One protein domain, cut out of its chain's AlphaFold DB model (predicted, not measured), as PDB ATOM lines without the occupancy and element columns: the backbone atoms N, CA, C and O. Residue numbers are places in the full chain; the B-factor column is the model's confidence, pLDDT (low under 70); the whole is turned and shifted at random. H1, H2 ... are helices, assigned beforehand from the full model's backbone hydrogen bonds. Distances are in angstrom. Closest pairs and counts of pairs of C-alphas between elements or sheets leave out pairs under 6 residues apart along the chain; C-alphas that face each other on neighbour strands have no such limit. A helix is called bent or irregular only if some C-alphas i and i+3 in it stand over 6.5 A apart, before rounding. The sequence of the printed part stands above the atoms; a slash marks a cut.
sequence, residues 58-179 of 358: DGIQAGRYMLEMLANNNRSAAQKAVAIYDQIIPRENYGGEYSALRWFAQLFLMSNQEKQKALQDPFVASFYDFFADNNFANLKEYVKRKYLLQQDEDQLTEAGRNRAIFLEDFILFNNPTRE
ATOM      1  N   ASP A  58      26.968  23.712  55.211       95.38
ATOM      2  CA  ASP A  58      26.654  22.532  54.402       95.38
ATOM      3  C   ASP A  58      27.308  22.623  53.013       95.38
ATOM      4  O   ASP A  58      27.948  21.668  52.568       95.38
ATOM      5  N   GLY A  59      27.264  23.791  52.364       95.00
ATOM      6  CA  GLY A  59      27.972  24.051  51.110       95.00
ATOM      7  C   GLY A  59      29.489  23.854  51.232       95.00
ATOM      8  O   GLY A  59      30.086  23.156  50.409       95.00
ATOM      9  N   ILE A  60      30.117  24.381  52.293       96.44
ATOM     10  CA  ILE A  60      31.541  24.148  52.606       96.44
ATOM     11  C   ILE A  60      31.809  22.648  52.738       96.44
ATOM     12  O   ILE A  60      32.787  22.141  52.182       96.44
ATOM     13  N   GLN A  61      30.965  21.928  53.480       97.94
ATOM     14  CA  GLN A  61      31.144  20.499  53.715       97.94
ATOM     15  C   GLN A  61      31.012  19.688  52.418       97.94
ATOM     16  O   GLN A  61      31.835  18.800  52.170       97.94
ATOM     17  N   ALA A  62      30.048  20.024  51.556       97.69
ATOM     18  CA  ALA A  62      29.937  19.455  50.216       97.69
ATOM     19  C   ALA A  62      31.189  19.756  49.379       97.69
ATOM     20  O   ALA A  62      31.758  18.845  48.781       97.69
ATOM     21  N   GLY A  63      31.687  20.998  49.410       97.56
ATOM     22  CA  GLY A  63      32.924  21.407  48.745       97.56
ATOM     23  C   GLY A  63      34.154  20.614  49.201       97.56
ATOM     24  O   GLY A  63      34.963  20.190  48.377       97.56
ATOM     25  N   ARG A  64      34.280  20.320  50.500       98.25
ATOM     26  CA  ARG A  64      35.358  19.458  51.021       98.25
ATOM     27  C   ARG A  64      35.263  18.036  50.470       98.25
ATOM     28  O   ARG A  64      36.277  17.499  50.026       98.25
ATOM     29  N   TYR A  65      34.064  17.454  50.436       98.62
ATOM     30  CA  TYR A  65      33.862  16.133  49.835       98.62
ATOM     31  C   TYR A  65      34.100  16.129  48.321       98.62
ATOM     32  O   TYR A  65      34.657  15.164  47.804       98.62
ATOM     33  N   MET A  66      33.768  17.216  47.618       98.50
ATOM     34  CA  MET A  66      34.131  17.392  46.211       98.50
ATOM     35  C   MET A  66      35.651  17.346  46.027       98.50
ATOM     36  O   MET A  66      36.140  16.599  45.184       98.50
ATOM     37  N   LEU A  67      36.423  18.078  46.834       98.38
ATOM     38  CA  LEU A  67      37.888  18.049  46.738       98.38
ATOM     39  C   LEU A  67      38.473  16.668  47.067       98.38
ATOM     40  O   LEU A  67      39.382  16.216  46.373       98.38
ATOM     41  N   GLU A  68      37.938  15.974  48.074       98.00
ATOM     42  CA  GLU A  68      38.356  14.611  48.427       98.00
ATOM     43  C   GLU A  68      38.062  13.608  47.298       98.00
ATOM     44  O   GLU A  68      38.921  12.797  46.935       98.00
ATOM     45  N   MET A  69      36.870  13.697  46.700       98.06
ATOM     46  CA  MET A  69      36.480  12.920  45.524       98.06
ATOM     47  C   MET A  69      37.459  13.149  44.368       98.06
ATOM     48  O   MET A  69      37.978  12.183  43.809       98.06
ATOM     49  N   LEU A  70      37.737  14.412  44.033       97.50
ATOM     50  CA  LEU A  70      38.584  14.794  42.900       97.50
ATOM     51  C   LEU A  70      40.077  14.501  43.127       97.50
ATOM     52  O   LEU A  70      40.838  14.413  42.162       97.50
ATOM     53  N   ALA A  71      40.527  14.395  44.378       95.75
ATOM     54  CA  ALA A  71      41.908  14.050  44.704       95.75
ATOM     55  C   ALA A  71      42.177  12.544  44.567       95.75
ATOM     56  O   ALA A  71      43.211  12.160  44.028       95.75
ATOM     57  N   ASN A  72      41.242  11.705  45.027       92.12
ATOM     58  CA  ASN A  72      41.495  10.277  45.252       92.12
ATOM     59  C   ASN A  72      40.530   9.341  44.508       92.12
ATOM     60  O   ASN A  72      40.481   8.151  44.815       92.12
ATOM     61  N   ASN A  73      39.718   9.860  43.579       92.50
ATOM     62  CA  ASN A  73      38.605   9.122  42.966       92.50
ATOM     63  C   ASN A  73      37.683   8.482  44.034       92.50
ATOM     64  O   ASN A  73      37.211   7.348  43.898       92.50
ATOM     65  N   ASN A  74      37.468   9.194  45.150       96.69
ATOM     66  CA  ASN A  74      36.773   8.657  46.317       96.69
ATOM     67  C   ASN A  74      35.249   8.643  46.095       96.69
ATOM     68  O   ASN A  74      34.566   9.658  46.245       96.69
ATOM     69  N   ARG A  75      34.702   7.456  45.797       97.38
ATOM     70  CA  ARG A  75      33.255   7.243  45.605       97.38
ATOM     71  C   ARG A  75      32.421   7.495  46.868       97.38
ATOM     72  O   ARG A  75      31.283   7.935  46.747       97.38
ATOM     73  N   SER A  76      32.960   7.256  48.067       98.25
ATOM     74  CA  SER A  76      32.257   7.558  49.326       98.25
ATOM     75  C   SER A  76      32.116   9.069  49.525       98.25
ATOM     76  O   SER A  76      31.041   9.549  49.882       98.25
ATOM     77  N   ALA A  77      33.167   9.836  49.220       98.56
ATOM     78  CA  ALA A  77      33.109  11.297  49.235       98.56
ATOM     79  C   ALA A  77      32.110  11.830  48.192       98.56
ATOM     80  O   ALA A  77      31.288  12.682  48.517       98.56
ATOM     81  N   ALA A  78      32.095  11.257  46.983       98.50
ATOM     82  CA  ALA A  78      31.106  11.589  45.956       98.50
ATOM     83  C   ALA A  78      29.659  11.373  46.444       98.50
ATOM     84  O   ALA A  78      28.825  12.263  46.304       98.50
ATOM     85  N   GLN A  79      29.362  10.231  47.082       98.62
ATOM     86  CA  GLN A  79      28.037   9.956  47.663       98.62
ATOM     87  C   GLN A  79      27.635  11.000  48.711       98.62
ATOM     88  O   GLN A  79      26.505  11.483  48.691       98.62
ATOM     89  N   LYS A  80      28.561  11.373  49.602       98.75
ATOM     90  CA  LYS A  80      28.306  12.386  50.636       98.75
ATOM     91  C   LYS A  80      28.073  13.773  50.037       98.75
ATOM     92  O   LYS A  80      27.158  14.463  50.473       98.75
ATOM     93  N   ALA A  81      28.848  14.165  49.023       98.56
ATOM     94  CA  ALA A  81      28.642  15.425  48.313       98.56
ATOM     95  C   ALA A  81      27.256  15.478  47.647       98.56
ATOM     96  O   ALA A  81      26.536  16.458  47.826       98.56
ATOM     97  N   VAL A  82      26.847  14.411  46.943       98.62
ATOM     98  CA  VAL A  82      25.505  14.317  46.331       98.62
ATOM     99  C   VAL A  82      24.407  14.457  47.385       98.62
ATOM    100  O   VAL A  82      23.504  15.265  47.191       98.62
ATOM    101  N   ALA A  83      24.513  13.733  48.502       98.56
ATOM    102  CA  ALA A  83      23.514  13.772  49.569       98.56
ATOM    103  C   ALA A  83      23.344  15.178  50.169       98.56
ATOM    104  O   ALA A  83      22.217  15.607  50.413       98.56
ATOM    105  N   ILE A  84      24.443  15.917  50.368       98.06
ATOM    106  CA  ILE A  84      24.366  17.301  50.853       98.06
ATOM    107  C   ILE A  84      23.742  18.207  49.787       98.06
ATOM    108  O   ILE A  84      22.821  18.955  50.103       98.06
ATOM    109  N   TYR A  85      24.171  18.119  48.522       97.12
ATOM    110  CA  TYR A  85      23.581  18.932  47.451       97.12
ATOM    111  C   TYR A  85      22.080  18.673  47.260       97.12
ATOM    112  O   TYR A  85      21.328  19.626  47.061       97.12
ATOM    113  N   ASP A  86      21.623  17.423  47.379       96.31
ATOM    114  CA  ASP A  86      20.194  17.073  47.365       96.31
ATOM    115  C   ASP A  86      19.402  17.790  48.472       96.31
ATOM    116  O   ASP A  86      18.251  18.175  48.264       96.31
ATOM    117  N   GLN A  87      20.018  17.999  49.639       95.19
ATOM    118  CA  GLN A  87      19.405  18.703  50.763       95.19
ATOM    119  C   GLN A  87      19.375  20.226  50.567       95.19
ATOM    120  O   GLN A  87      18.366  20.852  50.907       95.19
ATOM    121  N   ILE A  88      20.463  20.820  50.063       92.81
ATOM    122  CA  ILE A  88      20.638  22.283  50.056       92.81
ATOM    123  C   ILE A  88      20.148  22.973  48.782       92.81
ATOM    124  O   ILE A  88      19.694  24.108  48.871       92.81
ATOM    125  N   ILE A  89      20.142  22.318  47.613       91.81
ATOM    126  CA  ILE A  89      19.658  22.935  46.357       91.81
ATOM    127  C   ILE A  89      18.235  23.520  46.504       91.81
ATOM    128  O   ILE A  89      18.024  24.675  46.145       91.81
ATOM    129  N   PRO A  90      17.243  22.819  47.085       89.50
ATOM    130  CA  PRO A  90      15.892  23.374  47.200       89.50
ATOM    131  C   PRO A  90      15.757  24.553  48.179       89.50
ATOM    132  O   PRO A  90      14.684  25.148  48.244       89.50
ATOM    133  N   ARG A  91      16.786  24.844  48.987       87.00
ATOM    134  CA  ARG A  91      16.714  25.768  50.136       87.00
ATOM    135  C   ARG A  91      17.686  26.937  50.049       87.00
ATOM    136  O   ARG A  91      17.365  28.013  50.532       87.00
ATOM    137  N   GLU A  92      18.863  26.701  49.486       85.75
ATOM    138  CA  GLU A  92      19.975  27.652  49.464       85.75
ATOM    139  C   GLU A  92      20.231  28.198  48.063       85.75
ATOM    140  O   GLU A  92      20.539  29.375  47.913       85.75
ATOM    141  N   ASN A  93      20.114  27.359  47.029       82.56
ATOM    142  CA  ASN A  93      20.372  27.785  45.660       82.56
ATOM    143  C   ASN A  93      19.561  26.975  44.644       82.56
ATOM    144  O   ASN A  93      19.867  25.811  44.363       82.56
ATOM    145  N   TYR A  94      18.535  27.618  44.080       81.88
ATOM    146  CA  TYR A  94      17.678  27.027  43.063       81.88
ATOM    147  C   TYR A  94      18.481  26.737  41.787       81.88
ATOM    148  O   TYR A  94      18.712  27.611  40.952       81.88
ATOM    149  N   GLY A  95      18.881  25.477  41.624       83.69
ATOM    150  CA  GLY A  95      19.663  25.046  40.473       83.69
ATOM    151  C   GLY A  95      21.094  25.573  40.535       83.69
ATOM    152  O   GLY A  95      21.870  25.166  41.401       83.69
ATOM    153  N   GLY A  96      21.463  26.388  39.550       87.94
ATOM    154  CA  GLY A  96      22.743  27.086  39.519       87.94
ATOM    155  C   GLY A  96      23.972  26.179  39.605       87.94
ATOM    156  O   GLY A  96      23.952  25.007  39.226       87.94
ATOM    157  N   GLU A  97      25.061  26.703  40.135       91.31
ATOM    158  CA  GLU A  97      26.322  25.992  40.287       91.31
ATOM    159  C   GLU A  97      26.236  24.780  41.232       91.31
ATOM    160  O   GLU A  97      26.943  23.796  41.022       91.31
ATOM    161  N   TYR A  98      25.337  24.776  42.228       93.75
ATOM    162  CA  TYR A  98      25.153  23.614  43.115       93.75
ATOM    163  C   TYR A  98      24.679  22.389  42.338       93.75
ATOM    164  O   TYR A  98      25.188  21.284  42.533       93.75
ATOM    165  N   SER A  99      23.745  22.578  41.407       95.56
ATOM    166  CA  SER A  99      23.285  21.484  40.551       95.56
ATOM    167  C   SER A  99      24.369  20.984  39.581       95.56
ATOM    168  O   SER A  99      24.426  19.782  39.315       95.56
ATOM    169  N   ALA A 100      25.295  21.847  39.144       96.69
ATOM    170  CA  ALA A 100      26.468  21.439  38.366       96.69
ATOM    171  C   ALA A 100      27.486  20.645  39.211       96.69
ATOM    172  O   ALA A 100      27.964  19.594  38.784       96.69
ATOM    173  N   LEU A 101      27.787  21.098  40.434       97.62
ATOM    174  CA  LEU A 101      28.680  20.389  41.364       97.62
ATOM    175  C   LEU A 101      28.112  19.018  41.746       97.62
ATOM    176  O   LEU A 101      28.830  18.015  41.716       97.62
ATOM    177  N   ARG A 102      26.805  18.950  42.018       98.06
ATOM    178  CA  ARG A 102      26.085  17.690  42.214       98.06
ATOM    179  C   ARG A 102      26.201  16.777  40.999       98.06
ATOM    180  O   ARG A 102      26.470  15.591  41.167       98.06
ATOM    181  N   TRP A 103      26.013  17.307  39.791       98.19
ATOM    182  CA  TRP A 103      26.134  16.538  38.553       98.19
ATOM    183  C   TRP A 103      27.533  15.928  38.389       98.19
ATOM    184  O   TRP A 103      27.646  14.732  38.115       98.19
ATOM    185  N   PHE A 104      28.599  16.690  38.666       98.38
ATOM    186  CA  PHE A 104      29.961  16.146  38.696       98.38
ATOM    187  C   PHE A 104      30.105  15.019  39.722       98.38
ATOM    188  O   PHE A 104      30.634  13.962  39.388       98.38
ATOM    189  N   ALA A 105      29.604  15.198  40.948       98.44
ATOM    190  CA  ALA A 105      29.661  14.146  41.962       98.44
ATOM    191  C   ALA A 105      28.912  12.874  41.527       98.44
ATOM    192  O   ALA A 105      29.403  11.762  41.717       98.44
ATOM    193  N   GLN A 106      27.758  13.022  40.871       98.25
ATOM    194  CA  GLN A 106      26.994  11.901  40.327       98.25
ATOM    195  C   GLN A 106      27.748  11.161  39.222       98.25
ATOM    196  O   GLN A 106      27.726   9.929  39.213       98.25
ATOM    197  N   LEU A 107      28.470  11.865  38.342       97.19
ATOM    198  CA  LEU A 107      29.305  11.212  37.331       97.19
ATOM    199  C   LEU A 107      30.298  10.236  37.972       97.19
ATOM    200  O   LEU A 107      30.464   9.131  37.471       97.19
ATOM    201  N   PHE A 108      30.917  10.566  39.109       95.75
ATOM    202  CA  PHE A 108      31.853   9.657  39.795       95.75
ATOM    203  C   PHE A 108      31.195   8.376  40.322       95.75
ATOM    204  O   PHE A 108      31.884   7.375  40.546       95.75
ATOM    205  N   LEU A 109      29.871   8.379  40.490       97.56
ATOM    206  CA  LEU A 109      29.087   7.234  40.942       97.56
ATOM    207  C   LEU A 109      28.605   6.350  39.787       97.56
ATOM    208  O   LEU A 109      28.443   5.146  39.992       97.56
ATOM    209  N   MET A 110      28.459   6.916  38.590       97.25
ATOM    210  CA  MET A 110      27.983   6.228  37.390       97.25
ATOM    211  C   MET A 110      28.947   5.147  36.882       97.25
ATOM    212  O   MET A 110      30.174   5.252  37.004       97.25
ATOM    213  N   SER A 111      28.375   4.120  36.254       97.31
ATOM    214  CA  SER A 111      29.081   3.164  35.399       97.31
ATOM    215  C   SER A 111      29.624   3.838  34.131       97.31
ATOM    216  O   SER A 111      29.228   4.944  33.763       97.31
ATOM    217  N   ASN A 112      30.516   3.155  33.409       96.06
ATOM    218  CA  ASN A 112      31.070   3.690  32.160       96.06
ATOM    219  C   ASN A 112      29.989   3.931  31.092       96.06
ATOM    220  O   ASN A 112      30.044   4.939  30.394       96.06
ATOM    221  N   GLN A 113      28.990   3.049  30.999       97.44
ATOM    222  CA  GLN A 113      27.889   3.188  30.042       97.44
ATOM    223  C   GLN A 113      27.008   4.403  30.366       97.44
ATOM    224  O   GLN A 113      26.626   5.160  29.475       97.44
ATOM    225  N   GLU A 114      26.710   4.626  31.648       97.69
ATOM    226  CA  GLU A 114      25.944   5.793  32.094       97.69
ATOM    227  C   GLU A 114      26.710   7.097  31.853       97.69
ATOM    228  O   GLU A 114      26.120   8.058  31.365       97.69
ATOM    229  N   LYS A 115      28.028   7.119  32.104       96.62
ATOM    230  CA  LYS A 115      28.883   8.272  31.783       96.62
ATOM    231  C   LYS A 115      28.878   8.590  30.291       96.62
ATOM    232  O   LYS A 115      28.703   9.745  29.924       96.62
ATOM    233  N   GLN A 116      29.025   7.579  29.432       96.25
ATOM    234  CA  GLN A 116      28.961   7.765  27.977       96.25
ATOM    235  C   GLN A 116      27.626   8.378  27.547       96.25
ATOM    236  O   GLN A 116      27.606   9.293  26.732       96.25
ATOM    237  N   LYS A 117      26.516   7.929  28.142       96.94
ATOM    238  CA  LYS A 117      25.193   8.508  27.888       96.94
ATOM    239  C   LYS A 117      25.079   9.946  28.406       96.94
ATOM    240  O   LYS A 117      24.526  10.796  27.719       96.94
ATOM    241  N   ALA A 118      25.598  10.234  29.599       95.69
ATOM    242  CA  ALA A 118      25.572  11.576  30.182       95.69
ATOM    243  C   ALA A 118      26.401  12.594  29.375       95.69
ATOM    244  O   ALA A 118      26.067  13.775  29.365       95.69
ATOM    245  N   LEU A 119      27.446  12.132  28.684       97.56
ATOM    246  CA  LEU A 119      28.347  12.940  27.856       97.56
ATOM    247  C   LEU A 119      28.062  12.802  26.348       97.56
ATOM    248  O   LEU A 119      28.909  13.142  25.530       97.56
ATOM    249  N   GLN A 120      26.887  12.291  25.961       96.88
ATOM    250  CA  GLN A 120      26.538  12.099  24.548       96.88
ATOM    251  C   GLN A 120      26.317  13.426  23.801       96.88
ATOM    252  O   GLN A 120      26.489  13.493  22.588       96.88
ATOM    253  N   ASP A 121      25.875  14.460  24.520       95.94
ATOM    254  CA  ASP A 121      25.671  15.797  23.973       95.94
ATOM    255  C   ASP A 121      27.040  16.498  23.877       95.94
ATOM    256  O   ASP A 121      27.710  16.637  24.906       95.94
ATOM    257  N   PRO A 122      27.481  16.946  22.683       96.44
ATOM    258  CA  PRO A 122      28.814  17.527  22.515       96.44
ATOM    259  C   PRO A 122      29.060  18.792  23.343       96.44
ATOM    260  O   PRO A 122      30.196  19.057  23.742       96.44
ATOM    261  N   PHE A 123      28.015  19.570  23.635       95.75
ATOM    262  CA  PHE A 123      28.119  20.763  24.469       95.75
ATOM    263  C   PHE A 123      28.349  20.377  25.934       95.75
ATOM    264  O   PHE A 123      29.236  20.924  26.590       95.75
ATOM    265  N   VAL A 124      27.617  19.373  26.427       97.62
ATOM    266  CA  VAL A 124      27.829  18.799  27.769       97.62
ATOM    267  C   VAL A 124      29.209  18.146  27.884       97.62
ATOM    268  O   VAL A 124      29.894  18.339  28.889       97.62
ATOM    269  N   ALA A 125      29.651  17.420  26.855       98.06
ATOM    270  CA  ALA A 125      30.995  16.853  26.801       98.06
ATOM    271  C   ALA A 125      32.068  17.949  26.860       98.06
ATOM    272  O   ALA A 125      32.982  17.870  27.674       98.06
ATOM    273  N   SER A 126      31.913  19.033  26.093       97.88
ATOM    274  CA  SER A 126      32.865  20.146  26.125       97.88
ATOM    275  C   SER A 126      32.906  20.869  27.475       97.88
ATOM    276  O   SER A 126      33.974  21.353  27.858       97.88
ATOM    277  N   PHE A 127      31.776  20.971  28.179       98.19
ATOM    278  CA  PHE A 127      31.721  21.483  29.550       98.19
ATOM    279  C   PHE A 127      32.493  20.577  30.515       98.19
ATOM    280  O   PHE A 127      33.307  21.060  31.305       98.19
ATOM    281  N   TYR A 128      32.268  19.261  30.429       98.38
ATOM    282  CA  TYR A 128      33.000  18.274  31.217       98.38
ATOM    283  C   TYR A 128      34.503  18.361  30.954       98.38
ATOM    284  O   TYR A 128      35.267  18.488  31.905       98.38
ATOM    285  N   ASP A 129      34.916  18.363  29.686       97.94
ATOM    286  CA  ASP A 129      36.323  18.396  29.285       97.94
ATOM    287  C   ASP A 129      37.043  19.618  29.857       97.94
ATOM    288  O   ASP A 129      38.142  19.486  30.384       97.94
ATOM    289  N   PHE A 130      36.413  20.800  29.825       98.00
ATOM    290  CA  PHE A 130      36.994  22.018  30.397       98.00
ATOM    291  C   PHE A 130      37.297  21.880  31.898       98.00
ATOM    292  O   PHE A 130      38.349  22.318  32.370       98.00
ATOM    293  N   PHE A 131      36.377  21.285  32.657       98.25
ATOM    294  CA  PHE A 131      36.526  21.124  34.102       98.25
ATOM    295  C   PHE A 131      37.350  19.905  34.500       98.25
ATOM    296  O   PHE A 131      37.926  19.926  35.584       98.25
ATOM    297  N   ALA A 132      37.391  18.867  33.662       97.12
ATOM    298  CA  ALA A 132      38.155  17.641  33.865       97.12
ATOM    299  C   ALA A 132      39.621  17.766  33.437       97.12
ATOM    300  O   ALA A 132      40.453  16.965  33.880       97.12
ATOM    301  N   ASP A 133      39.946  18.777  32.627       96.88
ATOM    302  CA  ASP A 133      41.298  19.019  32.141       96.88
ATOM    303  C   ASP A 133      42.322  19.131  33.284       96.88
ATOM    304  O   ASP A 133      42.020  19.574  34.400       96.88
ATOM    305  N   ASN A 134      43.547  18.691  32.994       97.25
ATOM    306  CA  ASN A 134      44.672  18.670  33.925       97.25
ATOM    307  C   ASN A 134      44.303  18.103  35.316       97.25
ATOM    308  O   ASN A 134      44.514  18.739  36.351       97.25
ATOM    309  N   ASN A 135      43.711  16.900  35.345       96.56
ATOM    310  CA  ASN A 135      43.242  16.244  36.572       96.56
ATOM    311  C   ASN A 135      42.290  17.139  37.389       96.56
ATOM    312  O   ASN A 135      42.479  17.364  38.592       96.56
ATOM    313  N   PHE A 136      41.255  17.645  36.724       98.00
ATOM    314  CA  PHE A 136      40.237  18.511  37.307       98.00
ATOM    315  C   PHE A 136      40.779  19.816  37.913       98.00
ATOM    316  O   PHE A 136      40.264  20.278  38.933       98.00
ATOM    317  N   ALA A 137      41.830  20.408  37.334       97.44
ATOM    318  CA  ALA A 137      42.469  21.604  37.895       97.44
ATOM    319  C   ALA A 137      41.479  22.771  38.035       97.44
ATOM    320  O   ALA A 137      41.350  23.335  39.123       97.44
ATOM    321  N   ASN A 138      40.713  23.057  36.977       97.56
ATOM    322  CA  ASN A 138      39.722  24.135  36.967       97.56
ATOM    323  C   ASN A 138      38.593  23.886  37.973       97.56
ATOM    324  O   ASN A 138      38.185  24.803  38.682       97.56
ATOM    325  N   LEU A 139      38.104  22.645  38.088       98.19
ATOM    326  CA  LEU A 139      37.034  22.318  39.034       98.19
ATOM    327  C   LEU A 139      37.524  22.383  40.486       98.19
ATOM    328  O   LEU A 139      36.814  22.875  41.361       98.19
ATOM    329  N   LYS A 140      38.754  21.924  40.754       97.81
ATOM    330  CA  LYS A 140      39.391  22.042  42.072       97.81
ATOM    331  C   LYS A 140      39.603  23.506  42.450       97.81
ATOM    332  O   LYS A 140      39.301  23.871  43.582       97.81
ATOM    333  N   GLU A 141      40.106  24.331  41.531       95.75
ATOM    334  CA  GLU A 141      40.262  25.775  41.747       95.75
ATOM    335  C   GLU A 141      38.911  26.433  42.032       95.75
ATOM    336  O   GLU A 141      38.769  27.128  43.037       95.75
ATOM    337  N   TYR A 142      37.903  26.140  41.210       96.12
ATOM    338  CA  TYR A 142      36.550  26.645  41.386       96.12
ATOM    339  C   TYR A 142      35.993  26.349  42.787       96.12
ATOM    340  O   TYR A 142      35.614  27.264  43.518       96.12
ATOM    341  N   VAL A 143      36.009  25.077  43.204       96.75
ATOM    342  CA  VAL A 143      35.501  24.650  44.519       96.75
ATOM    343  C   VAL A 143      36.285  25.309  45.658       96.75
ATOM    344  O   VAL A 143      35.688  25.745  46.642       96.75
ATOM    345  N   LYS A 144      37.614  25.426  45.539       95.25
ATOM    346  CA  LYS A 144      38.444  26.085  46.558       95.25
ATOM    347  C   LYS A 144      38.103  27.561  46.714       95.25
ATOM    348  O   LYS A 144      37.943  28.004  47.850       95.25
ATOM    349  N   ARG A 145      37.966  28.291  45.603       92.00
ATOM    350  CA  ARG A 145      37.623  29.719  45.597       92.00
ATOM    351  C   ARG A 145      36.210  29.951  46.115       92.00
ATOM    352  O   ARG A 145      36.033  30.756  47.023       92.00
ATOM    353  N   LYS A 146      35.226  29.198  45.608       91.00
ATOM    354  CA  LYS A 146      33.817  29.330  46.004       91.00
ATOM    355  C   LYS A 146      33.619  29.199  47.512       91.00
ATOM    356  O   LYS A 146      32.877  29.974  48.099       91.00
ATOM    357  N   TYR A 147      34.268  28.211  48.127       93.00
ATOM    358  CA  TYR A 147      34.086  27.891  49.546       93.00
ATOM    359  C   TYR A 147      35.232  28.386  50.440       93.00
ATOM    360  O   TYR A 147      35.303  27.989  51.602       93.00
ATOM    361  N   LEU A 148      36.139  29.219  49.913       91.31
ATOM    362  CA  LEU A 148      37.298  29.769  50.631       91.31
ATOM    363  C   LEU A 148      38.134  28.690  51.352       91.31
ATOM    364  O   LEU A 148      38.595  28.867  52.479       91.31
ATOM    365  N   LEU A 149      38.322  27.536  50.703       92.25
ATOM    366  CA  LEU A 149      39.017  26.374  51.277       92.25
ATOM    367  C   LEU A 149      40.545  26.468  51.168       92.25
ATOM    368  O   LEU A 149      41.249  25.627  51.727       92.25
ATOM    369  N   GLN A 150      41.050  27.460  50.437       87.62
ATOM    370  CA  GLN A 150      42.467  27.754  50.264       87.62
ATOM    371  C   GLN A 150      42.647  29.269  50.072       87.62
ATOM    372  O   GLN A 150      41.811  29.920  49.445       87.62
ATOM    373  N   GLN A 151      43.733  29.830  50.611       79.25
ATOM    374  CA  GLN A 151      44.174  31.176  50.243       79.25
ATOM    375  C   GLN A 151      44.963  31.089  48.936       79.25
ATOM    376  O   GLN A 151      45.977  30.394  48.890       79.25
ATOM    377  N   ASP A 152      44.512  31.780  47.887       78.44
ATOM    378  CA  ASP A 152      45.303  31.940  46.666       78.44
ATOM    379  C   ASP A 152      45.912  33.339  46.637       78.44
ATOM    380  O   ASP A 152      45.219  34.346  46.795       78.44
ATOM    381  N   GLU A 153      47.221  33.392  46.402       82.19
ATOM    382  CA  GLU A 153      48.012  34.628  46.406       82.19
ATOM    383  C   GLU A 153      47.525  35.646  45.363       82.19
ATOM    384  O   GLU A 153      47.706  36.851  45.526       82.19
ATOM    385  N   ASP A 154      46.857  35.178  44.304       90.06
ATOM    386  CA  ASP A 154      46.389  36.013  43.206       90.06
ATOM    387  C   ASP A 154      44.931  36.486  43.338       90.06
ATOM    388  O   ASP A 154      44.464  37.209  42.457       90.06
ATOM    389  N   GLN A 155      44.211  36.142  44.418       82.94
ATOM    390  CA  GLN A 155      42.783  36.475  44.599       82.94
ATOM    391  C   GLN A 155      42.478  37.971  44.446       82.94
ATOM    392  O   GLN A 155      41.415  38.345  43.950       82.94
ATOM    393  N   LEU A 156      43.416  38.831  44.846       85.88
ATOM    394  CA  LEU A 156      43.278  40.287  44.770       85.88
ATOM    395  C   LEU A 156      43.884  40.893  43.496       85.88
ATOM    396  O   LEU A 156      43.798  42.105  43.288       85.88
ATOM    397  N   THR A 157      44.478  40.082  42.624       93.25
ATOM    398  CA  THR A 157      44.951  40.540  41.315       93.25
ATOM    399  C   THR A 157      43.785  40.616  40.333       93.25
ATOM    400  O   THR A 157      42.783  39.915  40.471       93.25
ATOM    401  N   GLU A 158      43.903  41.465  39.314       91.25
ATOM    402  CA  GLU A 158      42.906  41.537  38.240       91.25
ATOM    403  C   GLU A 158      42.771  40.199  37.501       91.25
ATOM    404  O   GLU A 158      41.661  39.713  37.300       91.25
ATOM    405  N   ALA A 159      43.897  39.550  37.190       91.75
ATOM    406  CA  ALA A 159      43.913  38.245  36.539       91.75
ATOM    407  C   ALA A 159      43.208  37.162  37.376       91.75
ATOM    408  O   ALA A 159      42.428  36.378  36.834       91.75
ATOM    409  N   GLY A 160      43.445  37.132  38.691       91.69
ATOM    410  CA  GLY A 160      42.787  36.195  39.602       91.69
ATOM    411  C   GLY A 160      41.281  36.443  39.719       91.69
ATOM    412  O   GLY A 160      40.506  35.489  39.664       91.69
ATOM    413  N   ARG A 161      40.847  37.711  39.794       89.38
ATOM    414  CA  ARG A 161      39.416  38.069  39.784       89.38
ATOM    415  C   ARG A 161      38.730  37.681  38.479       89.38
ATOM    416  O   ARG A 161      37.700  37.019  38.525       89.38
ATOM    417  N   ASN A 162      39.315  38.030  37.334       91.31
ATOM    418  CA  ASN A 162      38.748  37.706  36.023       91.31
ATOM    419  C   ASN A 162      38.635  36.189  35.831       91.31
ATOM    420  O   ASN A 162      37.630  35.699  35.326       91.31
ATOM    421  N   ARG A 163      39.629  35.424  36.303       92.44
ATOM    422  CA  ARG A 163      39.576  33.960  36.275       92.44
ATOM    423  C   ARG A 163      38.482  33.395  37.181       92.44
ATOM    424  O   ARG A 163      37.782  32.480  36.762       92.44
ATOM    425  N   ALA A 164      38.314  33.931  38.390       91.00
ATOM    426  CA  ALA A 164      37.252  33.504  39.300       91.00
ATOM    427  C   ALA A 164      35.855  33.784  38.723       91.00
ATOM    428  O   ALA A 164      35.010  32.892  38.742       91.00
ATOM    429  N   ILE A 165      35.649  34.980  38.158       90.75
ATOM    430  CA  ILE A 165      34.402  35.366  37.480       90.75
ATOM    431  C   ILE A 165      34.126  34.418  36.315       90.75
ATOM    432  O   ILE A 165      33.057  33.825  36.257       90.75
ATOM    433  N   PHE A 166      35.113  34.191  35.446       94.75
ATOM    434  CA  PHE A 166      34.957  33.276  34.318       94.75
ATOM    435  C   PHE A 166      34.584  31.854  34.759       94.75
ATOM    436  O   PHE A 166      33.733  31.234  34.134       94.75
ATOM    437  N   LEU A 167      35.191  31.314  35.824       95.75
ATOM    438  CA  LEU A 167      34.846  29.974  36.310       95.75
ATOM    439  C   LEU A 167      33.423  29.906  36.891       95.75
ATOM    440  O   LEU A 167      32.742  28.905  36.663       95.75
ATOM    441  N   GLU A 168      32.981  30.941  37.614       93.38
ATOM    442  CA  GLU A 168      31.606  31.045  38.134       93.38
ATOM    443  C   GLU A 168      30.593  31.133  36.985       93.38
ATOM    444  O   GLU A 168      29.673  30.319  36.909       93.38
ATOM    445  N   ASP A 169      30.815  32.040  36.035       93.81
ATOM    446  CA  ASP A 169      29.974  32.197  34.848       93.81
ATOM    447  C   ASP A 169      29.925  30.896  34.036       93.81
ATOM    448  O   ASP A 169      28.860  30.425  33.634       93.81
ATOM    449  N   PHE A 170      31.078  30.257  33.831       96.56
ATOM    450  CA  PHE A 170      31.170  29.037  33.045       96.56
ATOM    451  C   PHE A 170      30.441  27.860  33.700       96.56
ATOM    452  O   PHE A 170      29.708  27.143  33.011       96.56
ATOM    453  N   ILE A 171      30.593  27.656  35.016       96.38
ATOM    454  CA  ILE A 171      29.888  26.566  35.700       96.38
ATOM    455  C   ILE A 171      28.375  26.800  35.742       96.38
ATOM    456  O   ILE A 171      27.605  25.848  35.607       96.38
ATOM    457  N   LEU A 172      27.954  28.056  35.911       93.50
ATOM    458  CA  LEU A 172      26.558  28.443  36.051       93.50
ATOM    459  C   LEU A 172      25.829  28.397  34.703       93.50
ATOM    460  O   LEU A 172      24.804  27.723  34.569       93.50
ATOM    461  N   PHE A 173      26.357  29.087  33.691       93.94
ATOM    462  CA  PHE A 173      25.669  29.299  32.415       93.94
ATOM    463  C   PHE A 173      25.683  28.061  31.515       93.94
ATOM    464  O   PHE A 173      24.692  27.793  30.831       93.94
ATOM    465  N   ASN A 174      26.761  27.269  31.551       96.00
ATOM    466  CA  ASN A 174      26.880  26.034  30.768       96.00
ATOM    467  C   ASN A 174      26.504  24.767  31.551       96.00
ATOM    468  O   ASN A 174      26.733  23.659  31.070       96.00
ATOM    469  N   ASN A 175      25.886  24.917  32.725       96.06
ATOM    470  CA  ASN A 175      25.456  23.810  33.570       96.06
ATOM    471  C   ASN A 175      24.649  22.744  32.781       96.06
ATOM    472  O   ASN A 175      23.567  23.047  32.264       96.06
ATOM    473  N   PRO A 176      25.093  21.471  32.744       96.38
ATOM    474  CA  PRO A 176      24.395  20.385  32.049       96.38
ATOM    475  C   PRO A 176      22.964  20.130  32.534       96.38
ATOM    476  O   PRO A 176      22.127  19.616  31.796       96.38
ATOM    477  N   THR A 177      22.664  20.499  33.778       95.75
ATOM    478  CA  THR A 177      21.344  20.330  34.397       95.75
ATOM    479  C   THR A 177      20.439  21.548  34.233       95.75
ATOM    480  O   THR A 177      19.299  21.504  34.688       95.75
ATOM    481  N   ARG A 178      20.901  22.610  33.549       95.44
ATOM    482  CA  ARG A 178      20.169  23.875  33.361       95.44
ATOM    483  C   ARG A 178      18.748  23.694  32.843       95.44
ATOM    484  O   ARG A 178      17.830  24.358  33.308       95.44
ATOM    485  N   GLU A 179      18.546  22.737  31.943       95.38
ATOM    486  CA  GLU A 179      17.215  22.404  31.434       95.38
ATOM    487  C   GLU A 179      16.233  22.008  32.547       95.38
ATOM    488  O   GLU A 179      15.076  22.417  32.513       95.38
TER     489      GLU A 179
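AT A GLANCE: This is residues 58 to 179 of the 358 residues of the protein "Type 11 methyltransferase" of Gloeomargarita lithophora Alchichica-D10 (UniProt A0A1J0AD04). Three helices, H1, H2 and H3, make an up-and-down bundle, each running against the one before, with their centres in a triangle. The sharply bent H5 packs on H1 through its second arm, H5b; H6 crosses H5b and makes a corner with H3 at residues 96 to 100, while short H4 lies off the other end of H3. The printed part has 122 residues with six named helices, H1 to H6 along the chain, and no named strand. It is all helix and compact, with radius of gyration of the C-alphas 13.9 A and spans of 42 by 30 by 29 A.

HOW THE PARTS SIT: Begin at H1, residues 58 to 72, which forms a helical hairpin with H2, residues 75 to 92; their closest C-alphas, Ala 62 and Ala 81, are 4.6 A apart. H2 forms another with H3, residues 96 to 109, closest at C-alphas Ala 78 and Ala 105, 5.0 A, at a shallow tilt of 24 degrees, opposite ways. H4, residues 112 to 118, is close to H3 but not clearly touching. H5, residues 122 to 146, was assigned as one helix by its hydrogen bonds but is bent, C-alphas 135 and 138 being 8.6 A apart; arms H5a, 122 to 135, and H5b, 138 to 146, touch only at the corner, about perpendicular at 82 degrees. H5b touches H1, closest at C-alphas Gly 63 and Val 143, 5.9 A. H6, residues 158 to 173, touches H5b with residues 164 to 168 alone, closest at C-alphas Tyr 142 and Leu 167, 6.3 A. Every O i to N i+4 pair is within hydrogen-bond range in H1, H4, H5b and H6, against 12 of 14 in H2, 9 of 10 in H3 and 8 of 10 in H5a.

IN THESE COORDINATES: Find C-alpha 58 at (26.654, 22.532, 54.402), where H1 begins its 21.3 A; H2 spans 24.7 A, with a kink of 29 degrees near residue 86, H3 20.9 A, H4 9.8 A, H5a 20.2 A and H5b 12.0 A. H6 runs 21.9 A to C-alpha 173 at (25.669, 29.299, 32.415).

THE WHOLE: Look to Gln 113 and Leu 156 for the C-alphas farthest apart, 42.8 A. The printed part has no cut; the link from H5 to H6 is long, 11 residues, and no printed residue is under 70 in pLDDT.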